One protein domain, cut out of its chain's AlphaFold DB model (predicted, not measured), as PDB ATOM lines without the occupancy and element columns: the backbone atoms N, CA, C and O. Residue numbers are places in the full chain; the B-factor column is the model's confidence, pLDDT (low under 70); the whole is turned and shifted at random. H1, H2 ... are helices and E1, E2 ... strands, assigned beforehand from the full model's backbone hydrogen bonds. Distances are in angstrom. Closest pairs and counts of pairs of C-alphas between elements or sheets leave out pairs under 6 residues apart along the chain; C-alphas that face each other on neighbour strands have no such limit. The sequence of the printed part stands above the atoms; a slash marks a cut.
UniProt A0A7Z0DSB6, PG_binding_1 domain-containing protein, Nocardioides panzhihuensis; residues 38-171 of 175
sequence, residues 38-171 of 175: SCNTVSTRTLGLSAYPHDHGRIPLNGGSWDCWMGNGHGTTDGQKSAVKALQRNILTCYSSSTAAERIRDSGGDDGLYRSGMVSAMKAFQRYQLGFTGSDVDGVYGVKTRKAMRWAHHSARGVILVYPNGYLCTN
ATOM      1  N   SER A  38     145.834 126.399 160.236       93.62
ATOM      2  CA  SER A  38     147.013 126.805 159.463       93.62
ATOM      3  C   SER A  38     146.773 128.153 158.774       93.62
ATOM      4  O   SER A  38     145.715 128.347 158.175       93.62
ATOM      5  N   CYS A  39     147.723 129.088 158.825       95.81
ATOM      6  CA  CYS A  39     147.576 130.350 158.102       95.81
ATOM      7  C   CYS A  39     147.487 130.079 156.592       95.81
ATOM      8  O   CYS A  39     148.359 129.436 156.010       95.81
ATOM      9  N   ASN A  40     146.435 130.585 155.955       94.19
ATOM     10  CA  ASN A  40     146.095 130.312 154.562       94.19
ATOM     11  C   ASN A  40     145.742 131.576 153.768       94.19
ATOM     12  O   ASN A  40     145.239 131.479 152.656       94.19
ATOM     13  N   THR A  41     145.967 132.761 154.328       93.94
ATOM     14  CA  THR A  41     145.773 134.029 153.626       93.94
ATOM     15  C   THR A  41     146.589 135.138 154.292       93.94
ATOM     16  O   THR A  41     147.263 134.915 155.298       93.94
ATOM     17  N   VAL A  42     146.540 136.341 153.725       91.50
ATOM     18  CA  VAL A  42     147.164 137.555 154.257       91.50
ATOM     19  C   VAL A  42     146.118 138.655 154.280       91.50
ATOM     20  O   VAL A  42     145.347 138.802 153.337       91.50
ATOM     21  N   SER A  43     146.111 139.462 155.334       87.44
ATOM     22  CA  SER A  43     145.246 140.633 155.418       87.44
ATOM     23  C   SER A  43     146.031 141.872 155.799       87.44
ATOM     24  O   SER A  43     146.998 141.819 156.561       87.44
ATOM     25  N   THR A  44     145.567 142.984 155.250       84.81
ATOM     26  CA  THR A  44     145.972 144.330 155.613       84.81
ATOM     27  C   THR A  44     145.319 144.713 156.933       84.81
ATOM     28  O   THR A  44     144.095 144.673 157.063       84.81
ATOM     29  N   ARG A  45     146.129 145.071 157.928       78.88
ATOM     30  CA  ARG A  45     145.637 145.411 159.263       78.88
ATOM     31  C   ARG A  45     146.294 146.669 159.789       78.88
ATOM     32  O   ARG A  45     147.516 146.774 159.753       78.88
ATOM     33  N   THR A  46     145.483 147.583 160.304       78.69
ATOM     34  CA  THR A  46     145.955 148.826 160.913       78.69
ATOM     35  C   THR A  46     146.864 148.519 162.099       78.69
ATOM     36  O   THR A  46     146.495 147.735 162.974       78.69
ATOM     37  N   LEU A  47     148.055 149.122 162.123       73.31
ATOM     38  CA  LEU A  47     149.061 148.890 163.172       73.31
ATOM     39  C   LEU A  47     149.001 149.914 164.321       73.31
ATOM     40  O   LEU A  47     149.856 149.894 165.202       73.31
ATOM     41  N   GLY A  48     147.971 150.766 164.337       59.47
ATOM     42  CA  GLY A  48     147.539 151.507 165.528       59.47
ATOM     43  C   GLY A  48     148.409 152.693 165.947       59.47
ATOM     44  O   GLY A  48     148.309 153.124 167.089       59.47
ATOM     45  N   LEU A  49     149.246 153.252 165.068       62.50
ATOM     46  CA  LEU A  49     149.960 154.492 165.385       62.50
ATOM     47  C   LEU A  49     149.037 155.696 165.155       62.50
ATOM     48  O   LEU A  49     148.633 155.953 164.024       62.50
ATOM     49  N   SER A  50     148.732 156.466 166.207       54.75
ATOM     50  CA  SER A  50     147.858 157.654 166.133       54.75
ATOM     51  C   SER A  50     148.338 158.712 165.132       54.75
ATOM     52  O   SER A  50     147.530 159.474 164.612       54.75
ATOM     53  N   ALA A  51     149.640 158.746 164.835       61.56
ATOM     54  CA  ALA A  51     150.219 159.641 163.836       61.56
ATOM     55  C   ALA A  51     149.952 159.201 162.380       61.56
ATOM     56  O   ALA A  51     150.096 160.017 161.473       61.56
ATOM     57  N   TYR A  52     149.556 157.941 162.147       62.59
ATOM     58  CA  TYR A  52     149.409 157.363 160.808       62.59
ATOM     59  C   TYR A  52     148.224 156.381 160.728       62.59
ATOM     60  O   TYR A  52     148.400 155.161 160.688       62.59
ATOM     61  N   PRO A  53     146.984 156.896 160.669       61.69
ATOM     62  CA  PRO A  53     145.769 156.074 160.705       61.69
ATOM     63  C   PRO A  53     145.579 155.163 159.478       61.69
ATOM     64  O   PRO A  53     144.713 154.288 159.489       61.69
ATOM     65  N   HIS A  54     146.378 155.346 158.422       65.44
ATOM     66  CA  HIS A  54     146.316 154.564 157.182       65.44
ATOM     67  C   HIS A  54     147.424 153.510 157.057       65.44
ATOM     68  O   HIS A  54     147.446 152.755 156.075       65.44
ATOM     69  N   ASP A  55     148.321 153.446 158.040       73.50
ATOM     70  CA  ASP A  55     149.434 152.515 158.012       73.50
ATOM     71  C   ASP A  55     148.991 151.122 158.420       73.50
ATOM     72  O   ASP A  55     148.235 150.912 159.379       73.50
ATOM     73  N   HIS A  56     149.489 150.146 157.673       80.44
ATOM     74  CA  HIS A  56     149.052 148.779 157.842       80.44
ATOM     75  C   HIS A  56     150.157 147.745 157.686       80.44
ATOM     76  O   HIS A  56     151.106 147.918 156.929       80.44
ATOM     77  N   GLY A  57     149.990 146.624 158.380       83.75
ATOM     78  CA  GLY A  57     150.812 145.433 158.240       83.75
ATOM     79  C   GLY A  57     150.145 144.413 157.329       83.75
ATOM     80  O   GLY A  57     148.918 144.294 157.301       83.75
ATOM     81  N   ARG A  58     150.962 143.641 156.609       88.94
ATOM     82  CA  ARG A  58     150.523 142.460 155.854       88.94
ATOM     83  C   ARG A  58     150.688 141.217 156.720       88.94
ATOM     84  O   ARG A  58     151.793 140.696 156.836       88.94
ATOM     85  N   ILE A  59     149.599 140.754 157.326       90.50
ATOM     86  CA  ILE A  59     149.648 139.766 158.410       90.50
ATOM     87  C   ILE A  59     149.026 138.435 157.958       90.50
ATOM     88  O   ILE A  59     147.915 138.449 157.422       90.50
ATOM     89  N   PRO A  60     149.711 137.292 158.160       94.06
ATOM     90  CA  PRO A  60     149.171 135.958 157.913       94.06
ATOM     91  C   PRO A  60     147.933 135.667 158.762       94.06
ATOM     92  O   PRO A  60     147.975 135.872 159.973       94.06
ATOM     93  N   LEU A  61     146.875 135.143 158.139       92.75
ATOM     94  CA  LEU A  61     145.615 134.773 158.792       92.75
ATOM     95  C   LEU A  61     145.149 133.366 158.398       92.75
ATOM     96  O   LEU A  61     145.549 132.838 157.361       92.75
ATOM     97  N   ASN A  62     144.219 132.812 159.176       93.25
ATOM     98  CA  ASN A  62     143.326 131.728 158.764       93.25
ATOM     99  C   ASN A  62     141.884 132.255 158.761       93.25
ATOM    100  O   ASN A  62     141.377 132.622 159.816       93.25
ATOM    101  N   GLY A  63     141.243 132.363 157.592       82.19
ATOM    102  CA  GLY A  63     139.816 132.729 157.511       82.19
ATOM    103  C   GLY A  63     139.421 134.039 158.220       82.19
ATOM    104  O   GLY A  63     138.290 134.175 158.667       82.19
ATOM    105  N   GLY A  64     140.351 134.990 158.377       82.75
ATOM    106  CA  GLY A  64     140.138 136.243 159.120       82.75
ATOM    107  C   GLY A  64     140.735 136.269 160.536       82.75
ATOM    108  O   GLY A  64     140.992 137.354 161.064       82.75
ATOM    109  N   SER A  65     141.038 135.105 161.115       86.56
ATOM    110  CA  SER A  65     141.690 134.959 162.419       86.56
ATOM    111  C   SER A  65     143.200 135.167 162.328       86.56
ATOM    112  O   SER A  65     143.871 134.596 161.466       86.56
ATOM    113  N   TRP A  66     143.744 135.967 163.247       84.81
ATOM    114  CA  TRP A  66     145.191 136.142 163.433       84.81
ATOM    115  C   TRP A  66     145.827 134.985 164.195       84.81
ATOM    116  O   TRP A  66     147.041 134.803 164.143       84.81
ATOM    117  N   ASP A  67     145.021 134.215 164.920       89.19
ATOM    118  CA  ASP A  67     145.491 133.099 165.727       89.19
ATOM    119  C   ASP A  67     145.540 131.841 164.864       89.19
ATOM    120  O   ASP A  67     144.760 130.897 165.006       89.19
ATOM    121  N   CYS A  68     146.475 131.879 163.918       93.56
ATOM    122  CA  CYS A  68     146.823 130.794 163.021       93.56
ATOM    123  C   CYS A  68     148.293 130.405 163.204       93.56
ATOM    124  O   CYS A  68     149.063 131.116 163.857       93.56
ATOM    125  N   TRP A  69     148.683 129.268 162.631       95.62
ATOM    126  CA  TRP A  69     150.057 128.784 162.702       95.62
ATOM    127  C   TRP A  69     150.645 128.461 161.326       95.62
ATOM    128  O   TRP A  69     149.924 128.170 160.374       95.62
ATOM    129  N   MET A  70     151.971 128.504 161.220       96.62
ATOM    130  CA  MET A  70     152.733 128.001 160.076       96.62
ATOM    131  C   MET A  70     153.994 127.305 160.571       96.62
ATOM    132  O   MET A  70     154.712 127.828 161.422       96.62
ATOM    133  N   GLY A  71     154.282 126.143 160.000       96.50
ATOM    134  CA  GLY A  71     155.465 125.349 160.318       96.50
ATOM    135  C   GLY A  71     155.937 124.550 159.110       96.50
ATOM    136  O   GLY A  71     155.486 124.786 157.988       96.50
ATOM    137  N   ASN A  72     156.823 123.582 159.338       96.81
ATOM    138  CA  ASN A  72     157.423 122.793 158.263       96.81
ATOM    139  C   ASN A  72     156.372 122.217 157.289       96.81
ATOM    140  O   ASN A  72     155.356 121.674 157.719       96.81
ATOM    141  N   GLY A  73     156.624 122.340 155.985       94.94
ATOM    142  CA  GLY A  73     155.735 121.855 154.924       94.94
ATOM    143  C   GLY A  73     154.643 122.840 154.487       94.94
ATOM    144  O   GLY A  73     153.948 122.561 153.515       94.94
ATOM    145  N   HIS A  74     154.502 123.998 155.140       96.75
ATOM    146  CA  HIS A  74     153.582 125.045 154.681       96.75
ATOM    147  C   HIS A  74     154.104 125.760 153.433       96.75
ATOM    148  O   HIS A  74     155.311 125.911 153.248       96.75
ATOM    149  N   GLY A  75     153.180 126.238 152.597       95.88
ATOM    150  CA  GLY A  75     153.491 126.927 151.337       95.88
ATOM    151  C   GLY A  75     153.108 126.140 150.081       95.88
ATOM    152  O   GLY A  75     153.476 126.530 148.973       95.88
ATOM    153  N   THR A  76     152.385 125.028 150.240       95.19
ATOM    154  CA  THR A  76     151.970 124.145 149.137       95.19
ATOM    155  C   THR A  76     150.691 124.608 148.448       95.19
ATOM    156  O   THR A  76     150.508 124.327 147.269       95.19
ATOM    157  N   THR A  77     149.833 125.356 149.144       96.56
ATOM    158  CA  THR A  77     148.672 126.041 148.555       96.56
ATOM    159  C   THR A  77     148.971 127.524 148.346       96.56
ATOM    160  O   THR A  77     149.802 128.093 149.055       96.56
ATOM    161  N   ASP A  78     148.279 128.187 147.418       95.44
ATOM    162  CA  ASP A  78     148.495 129.619 147.140       95.44
ATOM    163  C   ASP A  78     148.270 130.504 148.370       95.44
ATOM    164  O   ASP A  78     149.017 131.454 148.630       95.44
ATOM    165  N   GLY A  79     147.274 130.141 149.175       94.19
ATOM    166  CA  GLY A  79     146.965 130.801 150.432       94.19
ATOM    167  C   GLY A  79     148.090 130.682 151.462       94.19
ATOM    168  O   GLY A  79     148.556 131.686 152.007       94.19
ATOM    169  N   GLN A  80     148.584 129.462 151.694       96.25
ATOM    170  CA  GLN A  80     149.719 129.235 152.592       96.25
ATOM    171  C   GLN A  80     150.995 129.887 152.060       96.25
ATOM    172  O   GLN A  80     151.734 130.498 152.823       96.25
ATOM    173  N   LYS A  81     151.248 129.808 150.749       97.00
ATOM    174  CA  LYS A  81     152.418 130.421 150.113       97.00
ATOM    175  C   LYS A  81     152.430 131.930 150.324       97.00
ATOM    176  O   LYS A  81     153.457 132.503 150.679       97.00
ATOM    177  N   SER A  82     151.271 132.571 150.177       96.12
ATOM    178  CA  SER A  82     151.102 134.000 150.448       96.12
ATOM    179  C   SER A  82     151.365 134.337 151.919       96.12
ATOM    180  O   SER A  82     152.069 135.306 152.210       96.12
ATOM    181  N   ALA A  83     150.851 133.520 152.841       96.44
ATOM    182  CA  ALA A  83     151.056 133.674 154.279       96.44
ATOM    183  C   ALA A  83     152.541 133.541 154.678       96.44
ATOM    184  O   ALA A  83     153.079 134.407 155.372       96.44
ATOM    185  N   VAL A  84     153.230 132.510 154.183       97.69
ATOM    186  CA  VAL A  84     154.661 132.296 154.445       97.69
ATOM    187  C   VAL A  84     155.496 133.424 153.843       97.69
ATOM    188  O   VAL A  84     156.360 133.971 154.527       97.69
ATOM    189  N   LYS A  85     155.189 133.848 152.610       97.38
ATOM    190  CA  LYS A  85     155.886 134.954 151.940       97.38
ATOM    191  C   LYS A  85     155.744 136.267 152.708       97.38
ATOM    192  O   LYS A  85     156.717 137.002 152.857       97.38
ATOM    193  N   ALA A  86     154.552 136.558 153.234       95.69
ATOM    194  CA  ALA A  86     154.334 137.735 154.073       95.69
ATOM    195  C   ALA A  86     155.193 137.694 155.348       95.69
ATOM    196  O   ALA A  86     155.827 138.692 155.689       95.69
ATOM    197  N   LEU A  87     155.277 136.537 156.010       97.00
ATOM    198  CA  LEU A  87     156.132 136.356 157.182       97.00
ATOM    199  C   LEU A  87     157.624 136.517 156.847       97.00
ATOM    200  O   LEU A  87     158.323 137.261 157.538       97.00
ATOM    201  N   GLN A  88     158.110 135.860 155.791       98.00
ATOM    202  CA  GLN A  88     159.504 135.957 155.345       98.00
ATOM    203  C   GLN A  88     159.872 137.406 155.019       98.00
ATOM    204  O   GLN A  88     160.827 137.940 155.583       98.00
ATOM    205  N   ARG A  89     159.074 138.083 154.181       96.25
ATOM    206  CA  ARG A  89     159.306 139.487 153.819       96.25
ATOM    207  C   ARG A  89     159.277 140.399 155.042       96.25
ATOM    208  O   ARG A  89     160.100 141.308 155.131       96.25
ATOM    209  N   ASN A  90     158.403 140.139 156.013       95.88
ATOM    210  CA  ASN A  90     158.391 140.903 157.254       95.88
ATOM    211  C   ASN A  90     159.692 140.738 158.057       95.88
ATOM    212  O   ASN A  90     160.251 141.731 158.519       95.88
ATOM    213  N   ILE A  91     160.201 139.510 158.199       97.00
ATOM    214  CA  ILE A  91     161.473 139.256 158.893       97.00
ATOM    215  C   ILE A  91     162.635 139.928 158.153       97.00
ATOM    216  O   ILE A  91     163.431 140.630 158.774       97.00
ATOM    217  N   LEU A  92     162.689 139.795 156.826       96.56
ATOM    218  CA  LEU A  92     163.710 140.436 155.993       96.56
ATOM    219  C   LEU A  92     163.674 141.971 156.071       96.56
ATOM    220  O   LEU A  92     164.710 142.604 155.900       96.56
ATOM    221  N   THR A  93     162.511 142.559 156.356       94.19
ATOM    222  CA  THR A  93     162.330 144.014 156.464       94.19
ATOM    223  C   THR A  93     162.642 144.516 157.877       94.19
ATOM    224  O   THR A  93     163.539 145.332 158.071       94.19
ATOM    225  N   CYS A  94     161.934 144.010 158.888       94.94
ATOM    226  CA  CYS A  94     161.990 144.529 160.260       94.94
ATOM    227  C   CYS A  94     163.127 143.974 161.116       94.94
ATOM    228  O   CYS A  94     163.359 144.446 162.235       94.94
ATOM    229  N   TYR A  95     163.790 142.933 160.622       95.81
ATOM    230  CA  TYR A  95     164.848 142.212 161.316       95.81
ATOM    231  C   TYR A  95     165.992 141.894 160.350       95.81
ATOM    232  O   TYR A  95     166.631 140.850 160.462       95.81
ATOM    233  N   SER A  96     166.244 142.793 159.395       95.38
ATOM    234  CA  SER A  96     167.165 142.601 158.271       95.38
ATOM    235  C   SER A  96     168.581 142.193 158.687       95.38
ATOM    236  O   SER A  96     169.187 141.387 157.992       95.38
ATOM    237  N   SER A  97     169.089 142.670 159.825       95.12
ATOM    238  CA  SER A  97     170.420 142.343 160.363       95.12
ATOM    239  C   SER A  97     170.466 141.093 161.254       95.12
ATOM    240  O   SER A  97     171.507 140.780 161.825       95.12
ATOM    241  N   SER A  98     169.350 140.377 161.416       97.25
ATOM    242  CA  SER A  98     169.284 139.197 162.284       97.25
ATOM    243  C   SER A  98     169.780 137.920 161.602       97.25
ATOM    244  O   SER A  98     169.622 137.739 160.395       97.25
ATOM    245  N   THR A  99     170.242 136.962 162.410       97.12
ATOM    246  CA  THR A  99     170.527 135.583 161.971       97.12
ATOM    247  C   THR A  99     169.309 134.912 161.328       97.12
ATOM    248  O   THR A  99     169.449 134.070 160.446       97.12
ATOM    249  N   ALA A 100     168.089 135.267 161.745       97.69
ATOM    250  CA  ALA A 100     166.876 134.764 161.108       97.69
ATOM    251  C   ALA A 100     166.749 135.265 159.661       97.69
ATOM    252  O   ALA A 100     166.451 134.480 158.766       97.69
ATOM    253  N   ALA A 101     167.012 136.553 159.420       97.88
ATOM    254  CA  ALA A 101     166.979 137.129 158.079       97.88
ATOM    255  C   ALA A 101     168.083 136.566 157.173       97.88
ATOM    256  O   ALA A 101     167.824 136.321 155.999       97.88
ATOM    257  N   GLU A 102     169.281 136.332 157.709       98.00
ATOM    258  CA  GLU A 102     170.371 135.649 157.001       98.00
ATOM    259  C   GLU A 102     169.950 134.242 156.557       98.00
ATOM    260  O   GLU A 102     169.926 133.954 155.366       98.00
ATOM    261  N   ARG A 103     169.444 133.415 157.481       98.06
ATOM    262  CA  ARG A 103     168.967 132.057 157.166       98.06
ATOM    263  C   ARG A 103     167.830 132.031 156.145       98.06
ATOM    264  O   ARG A 103     167.741 131.091 155.359       98.06
ATOM    265  N   ILE A 104     166.944 133.030 156.153       97.94
ATOM    266  CA  ILE A 104     165.902 133.162 155.122       97.94
ATOM    267  C   ILE A 104     166.545 133.437 153.760       97.94
ATOM    268  O   ILE A 104     166.202 132.767 152.792       97.94
ATOM    269  N   ARG A 105     167.504 134.370 153.677       97.94
ATOM    270  CA  ARG A 105     168.222 134.674 152.427       97.94
ATOM    271  C   ARG A 105     168.942 133.440 151.879       97.94
ATOM    272  O   ARG A 105     168.757 133.114 150.710       97.94
ATOM    273  N   ASP A 106     169.641 132.706 152.738       97.31
ATOM    274  CA  ASP A 106     170.407 131.513 152.350       97.31
ATOM    275  C   ASP A 106     169.523 130.338 151.911       97.31
ATOM    276  O   ASP A 106     169.973 129.445 151.197       97.31
ATOM    277  N   SER A 107     168.255 130.320 152.332       94.75
ATOM    278  CA  SER A 107     167.309 129.241 152.021       94.75
ATOM    279  C   SER A 107     166.350 129.541 150.870       94.75
ATOM    280  O   SER A 107     165.407 128.781 150.664       94.75
ATOM    281  N   GLY A 108     166.606 130.600 150.095       94.12
ATOM    282  CA  GLY A 108     165.812 130.956 148.911       94.12
ATOM    283  C   GLY A 108     165.017 132.258 149.037       94.12
ATOM    284  O   GLY A 108     164.273 132.606 148.124       94.12
ATOM    285  N   GLY A 109     165.184 133.007 150.131       95.94
ATOM    286  CA  GLY A 109     164.551 134.309 150.325       95.94
ATOM    287  C   GLY A 109     163.071 134.214 150.700       95.94
ATOM    288  O   GLY A 109     162.665 133.379 151.504       95.94
ATOM    289  N   ASP A 110     162.250 135.115 150.159       95.69
ATOM    290  CA  ASP A 110     160.800 135.151 150.373       95.69
ATOM    291  C   ASP A 110     160.040 134.271 149.364       95.69
ATOM    292  O   ASP A 110     159.082 134.701 148.719       95.69
ATOM    293  N   ASP A 111     160.464 133.018 149.215       96.69
ATOM    294  CA  ASP A 111     159.910 132.048 148.260       96.69
ATOM    295  C   ASP A 111     158.482 131.565 148.602       96.69
ATOM    296  O   ASP A 111     157.781 130.998 147.759       96.69
ATOM    297  N   GLY A 112     158.012 131.845 149.820       97.50
ATOM    298  CA  GLY A 112     156.725 131.404 150.342       97.50
ATOM    299  C   GLY A 112     156.701 129.944 150.796       97.50
ATOM    300  O   GLY A 112     155.612 129.389 150.934       97.50
ATOM    301  N   LEU A 113     157.852 129.308 151.028       98.00
ATOM    302  CA  LEU A 113     157.942 127.908 151.442       98.00
ATOM    303  C   LEU A 113     158.530 127.777 152.850       98.00
ATOM    304  O   LEU A 113     159.665 128.146 153.140       98.00
ATOM    305  N   TYR A 114     157.763 127.172 153.750       97.88
ATOM    306  CA  TYR A 114     158.183 126.930 155.124       97.88
ATOM    307  C   TYR A 114     158.923 125.591 155.210       97.88
ATOM    308  O   TYR A 114     158.385 124.581 155.661       97.88
ATOM    309  N   ARG A 115     160.162 125.567 154.718       96.00
ATOM    310  CA  ARG A 115     161.038 124.379 154.719       96.00
ATOM    311  C   ARG A 115     162.032 124.415 155.882       96.00
ATOM    312  O   ARG A 115     161.981 125.306 156.727       96.00
ATOM    313  N   SER A 116     162.969 123.468 155.906       96.44
ATOM    314  CA  SER A 116     164.031 123.366 156.918       96.44
ATOM    315  C   SER A 116     164.781 124.684 157.156       96.44
ATOM    316  O   SER A 116     165.040 125.030 158.308       96.44
ATOM    317  N   GLY A 117     165.064 125.452 156.098       95.50
ATOM    318  CA  GLY A 117     165.667 126.784 156.197       95.50
ATOM    319  C   GLY A 117     164.813 127.767 156.998       95.50
ATOM    320  O   GLY A 117     165.294 128.362 157.962       95.50
ATOM    321  N   MET A 118     163.516 127.847 156.692       97.25
ATOM    322  CA  MET A 118     162.567 128.692 157.421       97.25
ATOM    323  C   MET A 118     162.338 128.217 158.865       97.25
ATOM    324  O   MET A 118     162.263 129.043 159.771       97.25
ATOM    325  N   VAL A 119     162.302 126.903 159.120       98.25
ATOM    326  CA  VAL A 119     162.246 126.343 160.489       98.25
ATOM    327  C   VAL A 119     163.477 126.770 161.289       98.25
ATOM    328  O   VAL A 119     163.365 127.238 162.422       98.25
ATOM    329  N   SER A 120     164.664 126.640 160.696       98.12
ATOM    330  CA  SER A 120     165.924 127.061 161.310       98.12
ATOM    331  C   SER A 120     165.961 128.572 161.560       98.12
ATOM    332  O   SER A 120     166.401 129.013 162.626       98.12
ATOM    333  N   ALA A 121     165.468 129.371 160.611       98.31
ATOM    334  CA  ALA A 121     165.329 130.814 160.757       98.31
ATOM    335  C   ALA A 121     164.366 131.178 161.891       98.31
ATOM    336  O   ALA A 121     164.694 132.025 162.717       98.31
ATOM    337  N   MET A 122     163.220 130.500 161.993       98.44
ATOM    338  CA  MET A 122     162.236 130.764 163.039       98.44
ATOM    339  C   MET A 122     162.763 130.404 164.429       98.44
ATOM    340  O   MET A 122     162.578 131.178 165.363       98.44
ATOM    341  N   LYS A 123     163.503 129.298 164.572       98.56
ATOM    342  CA  LYS A 123     164.174 128.971 165.842       98.56
ATOM    343  C   LYS A 123     165.185 130.042 166.247       98.56
ATOM    344  O   LYS A 123     165.245 130.417 167.416       98.56
ATOM    345  N   ALA A 124     165.973 130.552 165.296       98.19
ATOM    346  CA  ALA A 124     166.876 131.673 165.562       98.19
ATOM    347  C   ALA A 124     166.096 132.932 165.962       98.19
ATOM    348  O   ALA A 124     166.450 133.571 166.946       98.19
ATOM    349  N   PHE A 125     165.007 133.230 165.253       98.38
ATOM    350  CA  PHE A 125     164.144 134.375 165.520       98.38
ATOM    351  C   PHE A 125     163.560 134.343 166.935       98.38
ATOM    352  O   PHE A 125     163.721 135.282 167.713       98.38
ATOM    353  N   GLN A 126     162.933 133.228 167.299       98.50
ATOM    354  CA  GLN A 126     162.364 133.003 168.623       98.50
ATOM    355  C   GLN A 126     163.419 133.161 169.717       98.50
ATOM    356  O   GLN A 126     163.194 133.878 170.688       98.50
ATOM    357  N   ARG A 127     164.596 132.558 169.535       98.38
ATOM    358  CA  ARG A 127     165.673 132.602 170.527       98.38
ATOM    359  C   ARG A 127     166.284 133.993 170.683       98.38
ATOM    360  O   ARG A 127     166.399 134.483 171.799       98.38
ATOM    361  N   TYR A 128     166.701 134.613 169.584       97.56
ATOM    362  CA  TYR A 128     167.574 135.789 169.630       97.56
ATOM    363  C   TYR A 128     166.830 137.115 169.489       97.56
ATOM    364  O   TYR A 128     167.307 138.130 169.983       97.56
ATOM    365  N   GLN A 129     165.674 137.134 168.820       96.88
ATOM    366  CA  GLN A 129     164.890 138.357 168.628       96.88
ATOM    367  C   GLN A 129     163.700 138.437 169.584       96.88
ATOM    368  O   GLN A 129     163.307 139.542 169.956       96.88
ATOM    369  N   LEU A 130     163.125 137.295 169.981       96.06
ATOM    370  CA  LEU A 130     161.971 137.254 170.890       96.06
ATOM    371  C   LEU A 130     162.324 136.818 172.320       96.06
ATOM    372  O   LEU A 130     161.492 136.971 173.211       96.06
ATOM    373  N   GLY A 131     163.536 136.304 172.551       96.94
ATOM    374  CA  GLY A 131     163.995 135.868 173.874       96.94
ATOM    375  C   GLY A 131     163.311 134.599 174.391       96.94
ATOM    376  O   GLY A 131     163.295 134.356 175.596       96.94
ATOM    377  N   PHE A 132     162.717 133.795 173.508       97.56
ATOM    378  CA  PHE A 132     162.079 132.537 173.888       97.56
ATOM    379  C   PHE A 132     163.125 131.501 174.313       97.56
ATOM    380  O   PHE A 132     164.255 131.476 173.816       97.56
ATOM    381  N   THR A 133     162.734 130.615 175.229       96.38
ATOM    382  CA  THR A 133     163.598 129.563 175.780       96.38
ATOM    383  C   THR A 133     162.864 128.223 175.845       96.38
ATOM    384  O   THR A 133     161.640 128.163 175.738       96.38
ATOM    385  N   GLY A 134     163.617 127.127 175.981       95.50
ATOM    386  CA  GLY A 134     163.048 125.785 176.112       95.50
ATOM    387  C   GLY A 134     162.147 125.393 174.937       95.50
ATOM    388  O   GLY A 134     162.533 125.528 173.774       95.50
ATOM    389  N   SER A 135     160.949 124.905 175.258       93.69
ATOM    390  CA  SER A 135     159.941 124.455 174.292       93.69
ATOM    391  C   SER A 135     159.325 125.578 173.456       93.69
ATOM    392  O   SER A 135     158.721 125.281 172.431       93.69
ATOM    393  N   ASP A 136     159.516 126.847 173.832       93.44
ATOM    394  CA  ASP A 136     159.018 127.990 173.056       93.44
ATOM    395  C   ASP A 136     159.898 128.301 171.826       93.44
ATOM    396  O   ASP A 136     159.532 129.129 170.994       93.44
ATOM    397  N   VAL A 137     161.048 127.629 171.674       97.88
ATOM    398  CA  VAL A 137     161.912 127.696 170.479       97.88
ATOM    399  C   VAL A 137     161.646 126.485 169.576       97.88
ATOM    400  O   VAL A 137     162.497 125.615 169.367       97.88
ATOM    401  N   ASP A 138     160.428 126.408 169.053       97.25
ATOM    402  CA  ASP A 138     159.920 125.268 168.283       97.25
ATOM    403  C   ASP A 138     160.142 125.397 166.763       97.25
ATOM    404  O   ASP A 138     160.133 124.395 166.044       97.25
ATOM    405  N   GLY A 139     160.437 126.598 166.266       97.75
ATOM    406  CA  GLY A 139     160.541 126.874 164.836       97.75
ATOM    407  C   GLY A 139     159.191 126.950 164.132       97.75
ATOM    408  O   GLY A 139     159.140 126.751 162.921       97.75
ATOM    409  N   VAL A 140     158.117 127.209 164.880       97.62
ATOM    410  CA  VAL A 140     156.758 127.404 164.383       97.62
ATOM    411  C   VAL A 140     156.381 128.876 164.538       97.62
ATOM    412  O   VAL A 140     156.547 129.515 165.580       97.62
ATOM    413  N   TYR A 141     155.827 129.454 163.477       96.94
ATOM    414  CA  TYR A 141     155.109 130.711 163.614       96.94
ATOM    415  C   TYR A 141     153.740 130.400 164.215       96.94
ATOM    416  O   TYR A 141     152.876 129.881 163.521       96.94
ATOM    417  N   GLY A 142     153.560 130.682 165.503       94.62
ATOM    418  CA  GLY A 142     152.287 130.531 166.209       94.62
ATOM    419  C   GLY A 142     151.912 131.790 166.989       94.62
ATOM    420  O   GLY A 142     152.579 132.823 166.896       94.62
ATOM    421  N   VAL A 143     150.862 131.697 167.809       91.75
ATOM    422  CA  VAL A 143     150.297 132.835 168.561       91.75
ATOM    423  C   VAL A 143     151.346 133.557 169.414       91.75
ATOM    424  O   VAL A 143     151.380 134.787 169.424       91.75
ATOM    425  N   LYS A 144     152.234 132.821 170.098       92.81
ATOM    426  CA  LYS A 144     153.317 133.415 170.904       92.81
ATOM    427  C   LYS A 144     154.268 134.249 170.041       92.81
ATOM    428  O   LYS A 144     154.459 135.434 170.310       92.81
ATOM    429  N   THR A 145     154.801 133.659 168.968       95.06
ATOM    430  CA  THR A 145     155.683 134.336 168.003       95.06
ATOM    431  C   THR A 145     155.007 135.581 167.421       95.06
ATOM    432  O   THR A 145     155.581 136.670 167.442       95.06
ATOM    433  N   ARG A 146     153.750 135.445 166.976       91.81
ATOM    434  CA  ARG A 146     152.930 136.536 166.433       91.81
ATOM    435  C   ARG A 146     152.791 137.699 167.411       91.81
ATOM    436  O   ARG A 146     152.930 138.851 167.006       91.81
ATOM    437  N   LYS A 147     152.475 137.411 168.677       91.50
ATOM    438  CA  LYS A 147     152.263 138.439 169.705       91.50
ATOM    439  C   LYS A 147     153.544 139.190 170.059       91.50
ATOM    440  O   LYS A 147     153.474 140.350 170.449       91.50
ATOM    441  N   ALA A 148     154.704 138.554 169.926       93.62
ATOM    442  CA  ALA A 148     155.982 139.150 170.302       93.62
ATOM    443  C   ALA A 148     156.645 139.956 169.168       93.62
ATOM    444  O   ALA A 148     157.416 140.880 169.444       93.62
ATOM    445  N   MET A 149     156.340 139.654 167.903       93.19
ATOM    446  CA  MET A 149     157.011 140.272 166.758       93.19
ATOM    447  C   MET A 149     156.448 141.639 166.339       93.19
ATOM    448  O   MET A 149     155.290 141.983 166.570       93.19
ATOM    449  N   ARG A 150     157.297 142.409 165.659       92.62
ATOM    450  CA  ARG A 150     156.984 143.670 164.988       92.62
ATOM    451  C   ARG A 150     156.662 143.411 163.520       92.62
ATOM    452  O   ARG A 150     157.251 142.519 162.903       92.62
ATOM    453  N   TRP A 151     155.782 144.233 162.972       91.62
ATOM    454  CA  TRP A 151     155.343 144.196 161.587       91.62
ATOM    455  C   TRP A 151     155.727 145.473 160.849       91.62
ATOM    456  O   TRP A 151     155.648 146.559 161.425       91.62
ATOM    457  N   ALA A 152     156.151 145.319 159.597       90.50
ATOM    458  CA  ALA A 152     156.482 146.423 158.709       90.50
ATOM    459  C   ALA A 152     155.219 147.210 158.366       90.50
ATOM    460  O   ALA A 152     154.174 146.620 158.076       90.50
ATOM    461  N   HIS A 153     155.333 148.535 158.374       87.69
ATOM    462  CA  HIS A 153     154.252 149.407 157.944       87.69
ATOM    463  C   HIS A 153     154.275 149.585 156.435       87.69
ATOM    464  O   HIS A 153     155.324 149.785 155.821       87.69
ATOM    465  N   HIS A 154     153.090 149.548 155.850       83.88
ATOM    466  CA  HIS A 154     152.834 149.876 154.464       83.88
ATOM    467  C   HIS A 154     151.909 151.092 154.400       83.88
ATOM    468  O   HIS A 154     150.935 151.180 155.148       83.88
ATOM    469  N   SER A 155     152.195 152.000 153.465       77.19
ATOM    470  CA  SER A 155     151.277 153.074 153.074       77.19
ATOM    471  C   SER A 155     149.977 152.499 152.513       77.19
ATOM    472  O   SER A 155     149.962 151.372 152.025       77.19
ATOM    473  N   ALA A 156     148.920 153.313 152.421       72.44
ATOM    474  CA  ALA A 156     147.663 152.949 151.753       72.44
ATOM    475  C   ALA A 156     147.835 152.383 150.322       72.44
ATOM    476  O   ALA A 156     146.985 151.635 149.849       72.44
ATOM    477  N   ARG A 157     148.947 152.699 149.640       72.94
ATOM    478  CA  ARG A 157     149.290 152.191 148.298       72.94
ATOM    479  C   ARG A 157     150.075 150.868 148.316       72.94
ATOM    480  O   ARG A 157     150.532 150.418 147.272       72.94
ATOM    481  N   GLY A 158     150.275 150.257 149.484       72.12
ATOM    482  CA  GLY A 158     150.994 148.990 149.668       72.12
ATOM    483  C   GLY A 158     152.523 149.106 149.704       72.12
ATOM    484  O   GLY A 158     153.208 148.093 149.858       72.12
ATOM    485  N   VAL A 159     153.075 150.319 149.596       78.75
ATOM    486  CA  VAL A 159     154.527 150.577 149.640       78.75
ATOM    487  C   VAL A 159     155.023 150.519 151.084       78.75
ATOM    488  O   VAL A 159     154.422 151.174 151.936       78.75
ATOM    489  N   ILE A 160     156.101 149.771 151.348       78.94
ATOM    490  CA  ILE A 160     156.743 149.712 152.673       78.94
ATOM    491  C   ILE A 160     157.248 151.110 153.051       78.94
ATOM    492  O   ILE A 160     157.928 151.760 152.259       78.94
ATOM    493  N   LEU A 161     156.932 151.557 154.263       76.94
ATOM    494  CA  LEU A 161     157.342 152.863 154.763       76.94
ATOM    495  C   LEU A 161     158.791 152.842 155.253       76.94
ATOM    496  O   LEU A 161     159.162 152.070 156.144       76.94
ATOM    497  N   VAL A 162     159.600 153.729 154.671       78.44
ATOM    498  CA  VAL A 162     161.011 153.941 155.004       78.44
ATOM    499  C   VAL A 162     161.168 155.346 155.573       78.44
ATOM    500  O   VAL A 162     160.774 156.323 154.943       78.44
ATOM    501  N   TYR A 163     161.756 155.435 156.758       71.38
ATOM    502  CA  TYR A 163     162.125 156.677 157.428       71.38
ATOM    503  C   TYR A 163     163.645 156.873 157.359       71.38
ATOM    504  O   TYR A 163     164.367 155.922 157.045       71.38
ATOM    505  N   PRO A 164     164.169 158.068 157.698       69.88
ATOM    506  CA  PRO A 164     165.610 158.341 157.666       69.88
ATOM    507  C   PRO A 164     166.461 157.335 158.459       69.88
ATOM    508  O   PRO A 164     167.616 157.105 158.122       69.88
ATOM    509  N   ASN A 165     165.869 156.689 159.472       70.62
ATOM    510  CA  ASN A 165     166.519 155.698 160.332       70.62
ATOM    511  C   ASN A 165     166.136 154.236 160.000       70.62
ATOM    512  O   ASN A 165     166.376 153.342 160.809       70.62
ATOM    513  N   GLY A 166     165.525 153.977 158.836       79.06
ATOM    514  CA  GLY A 166     165.154 152.639 158.361       79.06
ATOM    515  C   GLY A 166     163.645 152.391 158.255       79.06
ATOM    516  O   GLY A 166     162.834 153.315 158.269       79.06
ATOM    517  N   TYR A 167     163.259 151.122 158.108       83.75
ATOM    518  CA  TYR A 167     161.858 150.713 157.969       83.75
ATOM    519  C   TYR A 167     161.056 150.960 159.249       83.75
ATOM    520  O   TYR A 167     161.502 150.611 160.346       83.75
ATOM    521  N   LEU A 168     159.837 151.492 159.112       87.06
ATOM    522  CA  LEU A 168     158.920 151.595 160.245       87.06
ATOM    523  C   LEU A 168     158.366 150.206 160.573       87.06
ATOM    524  O   LEU A 168     157.735 149.562 159.733       87.06
ATOM    525  N   CYS A 169     158.603 149.748 161.803       89.00
ATOM    526  CA  CYS A 169     158.221 148.420 162.270       89.00
ATOM    527  C   CYS A 169     157.672 148.470 163.695       89.00
ATOM    528  O   CYS A 169     158.377 148.887 164.617       89.00
ATOM    529  N   THR A 170     156.454 147.972 163.909       88.25
ATOM    530  CA  THR A 170     155.791 148.066 165.221       88.25
ATOM    531  C   THR A 170     155.095 146.769 165.605       88.25
ATOM    532  O   THR A 170     154.617 146.033 164.748       88.25
ATOM    533  N   ASN A 171     155.059 146.453 166.901       88.06
ATOM    534  CA  ASN A 171     154.284 145.326 167.407       88.06
ATOM    535  C   ASN A 171     152.861 145.806 167.757       88.06
ATOM    536  O   ASN A 171     152.723 146.555 168.724       88.06
TER     537      ASN A 171
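This is residues 38 to 171 of the 175 residues of the protein "PG_binding_1 domain-containing protein" of Nocardioides panzhihuensis (UniProt A0A7Z0DSB6). A two-stranded ribbon, the hairpin of E1 and E2, packs on the longest helix, H1, which lies near the middle of the domain, and a helical hairpin of H2 and H3 packs on H1 through H2, at residues 88 to 92 of H1. The short helix H4 is near H3, and the last stretch, residues 149 to 171, folds back on itself, with residues 151 to 152 paired antiparallel with residues 169 to 170. The printed part has 134 residues, with two named strands and then four named helices in the order E1, E2, H1, H2, H3, H4; the sheet, order E1 - E2, is antiparallel. The class is mixed, helices and strands, with under half of the residues in named elements. The whole is compact, with a radius of gyration of the C-alphas of 13.9 A, and rounded, spanning 38 by 31 by 26 A.

E1 is residues 41 to 46, 16.5 A long from first to last C-alpha, and begins with C-alpha 41 at (145.773, 134.029, 153.626). E2 is residues 56 to 61, 14.5 A long. H1 is residues 78 to 94, 24.0 A long, from C-alpha 78 at (148.495, 129.619, 147.140). H2 is residues 99 to 106. H3 is residues 116 to 129, 19.0 A long. H4 is residues 143 to 148 and ends with C-alpha 148 at (155.982, 139.150, 170.302).

E1 and E2 form a hairpin of antiparallel neighbours, with 147 degrees between their directions; N 43 and O 59 are 2.9 A apart and N 57 and O 45 2.8 A, both within hydrogen-bond range. The closest C-alphas of E2 and H1 are those of Pro 60 and Ala 83, 4.7 A apart. Those of E1 and H1 are Thr 41 and Gly 79, also 4.7 A apart. H1 touches H2 with its residues 88 to 92 alone, closest at the C-alphas of Leu 92 and Ala 101, 5.1 A, at a steep tilt of 56 degrees, opposite ways. H2 and H3 form a helical hairpin and touch, closest at the C-alphas of Ala 100 and Ala 121, 4.3 A, at a shallow tilt of 21 degrees. H1 and H3 are near each other. H3 and H4 are close but not clearly touching: the C-alphas of Gln 126 and Thr 145 are 6.8 A apart. H4 is apart from E1, E2, H1 and H2. In H1, H2, H3 and H4 every O i to N i+4 pair is within hydrogen-bond range.

The two C-alphas farthest apart are those of Gly 134 and Arg 157, 40.7 A. The printed part has no cut. The links from E2 to H1, 16 residues, and from H3 to H4, 13 residues, are long. Mean pLDDT of the printed part is 90.3; residues 48 to 54 and residue 164 are under 70.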